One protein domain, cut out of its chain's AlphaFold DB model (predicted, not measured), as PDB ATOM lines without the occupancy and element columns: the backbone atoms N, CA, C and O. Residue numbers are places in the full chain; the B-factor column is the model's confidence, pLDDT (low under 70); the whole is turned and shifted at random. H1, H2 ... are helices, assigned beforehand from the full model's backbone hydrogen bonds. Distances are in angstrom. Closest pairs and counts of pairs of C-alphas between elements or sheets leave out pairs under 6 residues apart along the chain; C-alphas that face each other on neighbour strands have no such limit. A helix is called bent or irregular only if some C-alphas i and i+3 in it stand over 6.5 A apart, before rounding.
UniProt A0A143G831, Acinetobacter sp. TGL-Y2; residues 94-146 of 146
ATOM      1  N   ILE A  94      88.381  25.582 118.591       88.25
ATOM      2  CA  ILE A  94      87.210  24.702 118.526       88.25
ATOM      3  C   ILE A  94      86.065  25.343 117.737       88.25
ATOM      4  O   ILE A  94      85.445  24.661 116.927       88.25
ATOM      5  N   GLY A  95      85.821  26.645 117.898       82.38
ATOM      6  CA  GLY A  95      84.775  27.348 117.158       82.38
ATOM      7  C   GLY A  95      85.059  27.438 115.662       82.38
ATOM      8  O   GLY A  95      84.153  27.219 114.858       82.38
ATOM      9  N   GLN A  96      86.321  27.647 115.273       77.25
ATOM     10  CA  GLN A  96      86.741  27.570 113.867       77.25
ATOM     11  C   GLN A  96      86.532  26.164 113.293       77.25
ATOM     12  O   GLN A  96      85.947  26.010 112.222       77.25
ATOM     13  N   SER A  97      86.960  25.136 114.033       83.06
ATOM     14  CA  SER A  97      86.824  23.732 113.628       83.06
ATOM     15  C   SER A  97      85.361  23.315 113.466       83.06
ATOM     16  O   SER A  97      85.003  22.716 112.452       83.06
ATOM     17  N   ILE A  98      84.498  23.668 114.427       84.25
ATOM     18  CA  ILE A  98      83.058  23.396 114.356       84.25
ATOM     19  C   ILE A  98      82.455  24.101 113.145       84.25
ATOM     20  O   ILE A  98      81.802  23.450 112.343       84.25
ATOM     21  N   THR A  99      82.722  25.394 112.962       79.94
ATOM     22  CA  THR A  99      82.133  26.178 111.862       79.94
ATOM     23  C   THR A  99      82.513  25.621 110.488       79.94
ATOM     24  O   THR A  99      81.653  25.467 109.618       79.94
ATOM     25  N   GLN A 100      83.780  25.239 110.305       76.44
ATOM     26  CA  GLN A 100      84.240  24.597 109.074       76.44
ATOM     27  C   GLN A 100      83.546  23.243 108.860       76.44
ATOM     28  O   GLN A 100      82.960  22.996 107.808       76.44
ATOM     29  N   LYS A 101      83.551  22.367 109.872       84.19
ATOM     30  CA  LYS A 101      82.932  21.038 109.771       84.19
ATOM     31  C   LYS A 101      81.423  21.102 109.566       84.19
ATOM     32  O   LYS A 101      80.892  20.273 108.840       84.19
ATOM     33  N   SER A 102      80.735  22.071 110.167       81.00
ATOM     34  CA  SER A 102      79.302  22.293 109.961       81.00
ATOM     35  C   SER A 102      78.987  22.673 108.515       81.00
ATOM     36  O   SER A 102      77.992  22.197 107.976       81.00
ATOM     37  N   THR A 103      79.844  23.472 107.874       76.69
ATOM     38  CA  THR A 103      79.694  23.828 106.454       76.69
ATOM     39  C   THR A 103      79.866  22.598 105.564       76.69
ATOM     40  O   THR A 103      79.000  22.313 104.739       76.69
ATOM     41  N   LEU A 104      80.926  21.815 105.793       76.75
ATOM     42  CA  LEU A 104      81.171  20.563 105.066       76.75
ATOM     43  C   LEU A 104      80.042  19.544 105.268       76.75
ATOM     44  O   LEU A 104      79.580  18.948 104.303       76.75
ATOM     45  N   LEU A 105      79.562  19.387 106.506       82.50
ATOM     46  CA  LEU A 105      78.435  18.514 106.835       82.50
ATOM     47  C   LEU A 105      77.172  18.930 106.077       82.50
ATOM     48  O   LEU A 105      76.480  18.078 105.535       82.50
ATOM     49  N   MET A 106      76.865  20.228 106.029       79.44
ATOM     50  CA  MET A 106      75.694  20.710 105.298       79.44
ATOM     51  C   MET A 106      75.831  20.463 103.788       79.44
ATOM     52  O   MET A 106      74.861  20.054 103.154       79.44
ATOM     53  N   GLY A 107      77.025  20.663 103.221       76.81
ATOM     54  CA  GLY A 107      77.310  20.341 101.819       76.81
ATOM     55  C   GLY A 107      77.122  18.852 101.512       76.81
ATOM     56  O   GLY A 107      76.407  18.504 100.578       76.81
ATOM     57  N   ASP A 108      77.684  17.977 102.346       80.81
ATOM     58  CA  ASP A 108      77.535  16.521 102.231       80.81
ATOM     59  C   ASP A 108      76.063  16.081 102.334       80.81
ATOM     60  O   ASP A 108      75.571  15.324 101.495       80.81
ATOM     61  N   LEU A 109      75.307  16.637 103.288       85.88
ATOM     62  CA  LEU A 109      73.872  16.373 103.417       85.88
ATOM     63  C   LEU A 109      73.076  16.814 102.180       85.88
ATOM     64  O   LEU A 109      72.141  16.115 101.782       85.88
ATOM     65  N   MET A 110      73.427  17.946 101.560       80.31
ATOM     66  CA  MET A 110      72.791  18.387 100.313       80.31
ATOM     67  C   MET A 110      73.094  17.425  99.160       80.31
ATOM     68  O   MET A 110      72.164  17.011  98.466       80.31
ATOM     69  N   THR A 111      74.351  17.007  98.994       78.94
ATOM     70  CA  THR A 111      74.752  16.025  97.974       78.94
ATOM     71  C   THR A 111      74.013  14.701  98.152       78.94
ATOM     72  O   THR A 111      73.385  14.209  97.214       78.94
ATOM     73  N   GLN A 112      73.989  14.161  99.373       83.56
ATOM     74  CA  GLN A 112      73.263  12.925  99.672       83.56
ATOM     75  C   GLN A 112      71.758  13.069  99.429       83.56
ATOM     76  O   GLN A 112      71.115  12.143  98.935       83.56
ATOM     77  N   SER A 113      71.182  14.235  99.727       84.81
ATOM     78  CA  SER A 113      69.768  14.508  99.450       84.81
ATOM     79  C   SER A 113      69.470  14.467  97.949       84.81
ATOM     80  O   SER A 113      68.475  13.859  97.549       84.81
ATOM     81  N   ILE A 114      70.349  15.029  97.111       81.56
ATOM     82  CA  ILE A 114      70.236  14.954  95.646       81.56
ATOM     83  C   ILE A 114      70.291  13.494  95.179       81.56
ATOM     84  O   ILE A 114      69.434  13.074  94.400       81.56
ATOM     85  N   GLU A 115      71.235  12.696  95.686       83.06
ATOM     86  CA  GLU A 115      71.320  11.268  95.353       83.06
ATOM     87  C   GLU A 115      70.060  10.495  95.756       83.06
ATOM     88  O   GLU A 115      69.573   9.650  95.002       83.06
ATOM     89  N   ILE A 116      69.506  10.778  96.939       88.44
ATOM     90  CA  ILE A 116      68.249  10.178  97.399       88.44
ATOM     91  C   ILE A 116      67.114  10.553  96.446       88.44
ATOM     92  O   ILE A 116      66.359   9.675  96.028       88.44
ATOM     93  N   THR A 117      66.997  11.825  96.055       84.31
ATOM     94  CA  THR A 117      65.990  12.268  95.082       84.31
ATOM     95  C   THR A 117      66.154  11.564  93.736       84.31
ATOM     96  O   THR A 117      65.164  11.091  93.177       84.31
ATOM     97  N   GLN A 118      67.381  11.419  93.232       82.81
ATOM     98  CA  GLN A 118      67.650  10.697  91.985       82.81
ATOM     99  C   GLN A 118      67.242   9.223  92.084       82.81
ATOM    100  O   GLN A 118      66.552   8.718  91.199       82.81
ATOM    101  N   LYS A 119      67.589   8.541  93.185       85.31
ATOM    102  CA  LYS A 119      67.172   7.151  93.442       85.31
ATOM    103  C   LYS A 119      65.653   7.020  93.530       85.31
ATOM    104  O   LYS A 119      65.089   6.086  92.966       85.31
ATOM    105  N   LEU A 120      64.980   7.965  94.186       83.69
ATOM    106  CA  LEU A 120      63.519   7.993  94.261       83.69
ATOM    107  C   LEU A 120      62.878   8.190  92.885       83.69
ATOM    108  O   LEU A 120      61.880   7.546  92.592       83.69
ATOM    109  N   LEU A 121      63.440   9.038  92.024       82.56
ATOM    110  CA  LEU A 121      62.935   9.239  90.661       82.56
ATOM    111  C   LEU A 121      63.325   8.114  89.690       82.56
ATOM    112  O   LEU A 121      62.727   8.006  88.618       82.56
ATOM    113  N   ALA A 122      64.291   7.268  90.050       84.12
ATOM    114  CA  ALA A 122      64.598   6.043  89.321       84.12
ATOM    115  C   ALA A 122      63.568   4.927  89.585       84.12
ATOM    116  O   ALA A 122      63.401   4.050  88.736       84.12
ATOM    117  N   ASP A 123      62.841   4.962  90.711       91.31
ATOM    118  CA  ASP A 123      61.708   4.065  90.966       91.31
ATOM    119  C   ASP A 123      60.550   4.397  89.994       91.31
ATOM    120  O   ASP A 123      60.016   5.514  90.021       91.31
ATOM    121  N   PRO A 124      60.112   3.450  89.137       89.62
ATOM    122  CA  PRO A 124      59.083   3.713  88.132       89.62
ATOM    123  C   PRO A 124      57.740   4.176  88.708       89.62
ATOM    124  O   PRO A 124      57.059   4.997  88.092       89.62
ATOM    125  N   LYS A 125      57.352   3.676  89.889       92.00
ATOM    126  CA  LYS A 125      56.099   4.052  90.551       92.00
ATOM    127  C   LYS A 125      56.191   5.481  91.070       92.00
ATOM    128  O   LYS A 125      55.278   6.272  90.840       92.00
ATOM    129  N   LYS A 126      57.306   5.836  91.711       88.19
ATOM    130  CA  LYS A 126      57.548   7.200  92.201       88.19
ATOM    131  C   LYS A 126      57.682   8.207  91.067       88.19
ATOM    132  O   LYS A 126      57.104   9.290  91.147       88.19
ATOM    133  N   LYS A 127      58.345   7.827  89.974       88.00
ATOM    134  CA  LYS A 127      58.408   8.630  88.750       88.00
ATOM    135  C   LYS A 127      57.023   8.864  88.149       88.00
ATOM    136  O   LYS A 127      56.703   9.994  87.794       88.00
ATOM    137  N   ALA A 128      56.187   7.828  88.058       90.88
ATOM    138  CA  ALA A 128      54.825   7.959  87.540       90.88
ATOM    139  C   ALA A 128      53.949   8.862  88.429       90.88
ATOM    140  O   ALA A 128      53.259   9.740  87.910       90.88
ATOM    141  N   GLU A 129      54.022   8.692  89.757       91.88
ATOM    142  CA  GLU A 129      53.346   9.555  90.739       91.88
ATOM    143  C   GLU A 129      53.762  11.026  90.562       91.88
ATOM    144  O   GLU A 129      52.903  11.907  90.470       91.88
ATOM    145  N   PHE A 130      55.066  11.290  90.440       91.19
ATOM    146  CA  PHE A 130      55.599  12.632  90.211       91.19
ATOM    147  C   PHE A 130      55.113  13.234  88.885       91.19
ATOM    148  O   PHE A 130      54.593  14.349  88.873       91.19
ATOM    149  N   MET A 131      55.218  12.499  87.774       89.69
ATOM    150  CA  MET A 131      54.822  12.999  86.449       89.69
ATOM    151  C   MET A 131      53.318  13.286  86.356       89.69
ATOM    152  O   MET A 131      52.915  14.235  85.680       89.69
ATOM    153  N   ALA A 132      52.480  12.519  87.060       92.69
ATOM    154  CA  ALA A 132      51.048  12.792  87.148       92.69
ATOM    155  C   ALA A 132      50.765  14.126  87.861       92.69
ATOM    156  O   ALA A 132      49.982  14.938  87.361       92.69
ATOM    157  N   GLN A 133      51.435  14.382  88.991       91.12
ATOM    158  CA  GLN A 133      51.309  15.646  89.727       91.12
ATOM    159  C   GLN A 133      51.861  16.827  88.923       91.12
ATOM    160  O   GLN A 133      51.195  17.855  88.800       91.12
ATOM    161  N   PHE A 134      53.032  16.657  88.307       90.44
ATOM    162  CA  PHE A 134      53.637  17.655  87.430       90.44
ATOM    163  C   PHE A 134      52.694  18.040  86.281       90.44
ATOM    164  O   PHE A 134      52.429  19.220  86.054       90.44
ATOM    165  N   SER A 135      52.111  17.050  85.598       90.19
ATOM    166  CA  SER A 135      51.149  17.281  84.515       90.19
ATOM    167  C   SER A 135      49.910  18.049  84.990       90.19
ATOM    168  O   SER A 135      49.475  18.989  84.321       90.19
ATOM    169  N   ALA A 136      49.369  17.719  86.168       93.19
ATOM    170  CA  ALA A 136      48.227  18.430  86.742       93.19
ATOM    171  C   ALA A 136      48.527  19.919  87.007       93.19
ATOM    172  O   ALA A 136      47.665  20.760  86.747       93.19
ATOM    173  N   ILE A 137      49.747  20.240  87.457       92.62
ATOM    174  CA  ILE A 137      50.214  21.619  87.692       92.62
ATOM    175  C   ILE A 137      50.418  22.372  86.369       92.62
ATOM    176  O   ILE A 137      50.030  23.533  86.252       92.62
ATOM    177  N   MET A 138      50.994  21.720  85.356       88.81
ATOM    178  CA  MET A 138      51.324  22.361  84.075       88.81
ATOM    179  C   MET A 138      50.105  22.582  83.168       88.81
ATOM    180  O   MET A 138      50.055  23.555  82.415       88.81
ATOM    181  N   LYS A 139      49.099  21.704  83.239       88.12
ATOM    182  CA  LYS A 139      47.895  21.732  82.391       88.12
ATOM    183  C   LYS A 139      47.176  23.095  82.318       88.12
ATOM    184  O   LYS A 139      46.832  23.494  81.203       88.12
ATOM    185  N   PRO A 140      46.920  23.829  83.420       88.06
ATOM    186  CA  PRO A 140      46.304  25.156  83.343       88.06
ATOM    187  C   PRO A 140      47.210  26.227  82.712       88.06
ATOM    188  O   PRO A 140      46.690  27.113  82.043       88.06
ATOM    189  N   LEU A 141      48.537  26.132  82.863       82.31
ATOM    190  CA  LEU A 141      49.498  27.115  82.330       82.31
ATOM    191  C   LEU A 141      49.659  27.035  80.806       82.31
ATOM    192  O   LEU A 141      50.017  28.016  80.157       82.31
ATOM    193  N   ILE A 142      49.415  25.854  80.236       78.06
ATOM    194  CA  ILE A 142      49.429  25.639  78.786       78.06
ATOM    195  C   ILE A 142      48.109  26.130  78.179       78.06
ATOM    196  O   ILE A 142      48.122  26.802  77.158       78.06
ATOM    197  N   LYS A 143      46.978  25.880  78.852       62.94
ATOM    198  CA  LYS A 143      45.654  26.350  78.412       62.94
ATOM    199  C   LYS A 143      45.454  27.863  78.499       62.94
ATOM    200  O   LYS A 143      44.563  28.375  77.842       62.94
ATOM    201  N   SER A 144      46.230  28.573  79.315       58.06
ATOM    202  CA  SER A 144      46.160  30.037  79.410       58.06
ATOM    203  C   SER A 144      46.942  30.767  78.309       58.06
ATOM    204  O   SER A 144      47.105  31.982  78.400       58.06
ATOM    205  N   LYS A 145      47.505  30.040  77.332       52.09
ATOM    206  CA  LYS A 145      48.263  30.594  76.199       52.09
ATOM    207  C   LYS A 145      47.562  30.440  74.839       52.09
ATOM    208  O   LYS A 145      48.145  30.876  73.849       52.09
ATOM    209  N   ASP A 146      46.351  29.882  74.817       43.91
ATOM    210  CA  ASP A 146      45.437  29.863  73.661       43.91
ATOM    211  C   ASP A 146      44.298  30.874  73.880       43.91
ATOM    212  O   ASP A 146      43.856  31.495  72.888       43.91
TER     213      ASP A 146
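Overview. This is residues 94 to 146 of the 146 residues of a protein of Acinetobacter sp. TGL-Y2 (UniProt A0A143G831). Two long helices, H1 and then H2, meet near their ends and make an open L, with H1 as the longer arm and a short tail after H2. The two arms share no core: residues 94 to 120, 122 to 128 and 132 to 146 stand free. The printed part has 53 residues with two named helices and no named strand, and its class is all helix. It is extended, with a radius of gyration of the C-alphas of 19.0 A and spans of 60 by 28 by 9 A.

Along the chain. H1, residues 94 to 122, is 41.4 A long and begins with C-alpha 94 at (87.210, 24.702, 118.526). H2, residues 124 to 143, is 28.1 A long and ends with C-alpha 143 at (45.654, 26.350, 78.412). H2 has a kink of 32 degrees near residue 137 and is only just irregular: C-alphas 137 and 140 are 6.8 A apart.

Arrangement. H1 and H2 touch only at the corner by their tight link of one residue, and only just, with 3 pairs of C-alphas within 8 A. H1 touches H2 with residues 120 to 121 alone, and H2 touches H1 with residues 126 to 127 alone; the closest C-alphas of the two helices, those of Leu 121 and Lys 127, are 5.0 A apart. Their lines are about perpendicular, at 86 degrees. Every O i to N i+4 pair is within hydrogen-bond range in H1, and 14 of 16 are in H2.

Size, cuts and confidence. The C-alphas of Ile 94 and Asp 146, the two farthest apart, are 61.5 A apart. The printed part has no cut and ends at the chain's last residue. Its mean pLDDT is 82.7, and residues 143 to 146 are under 70.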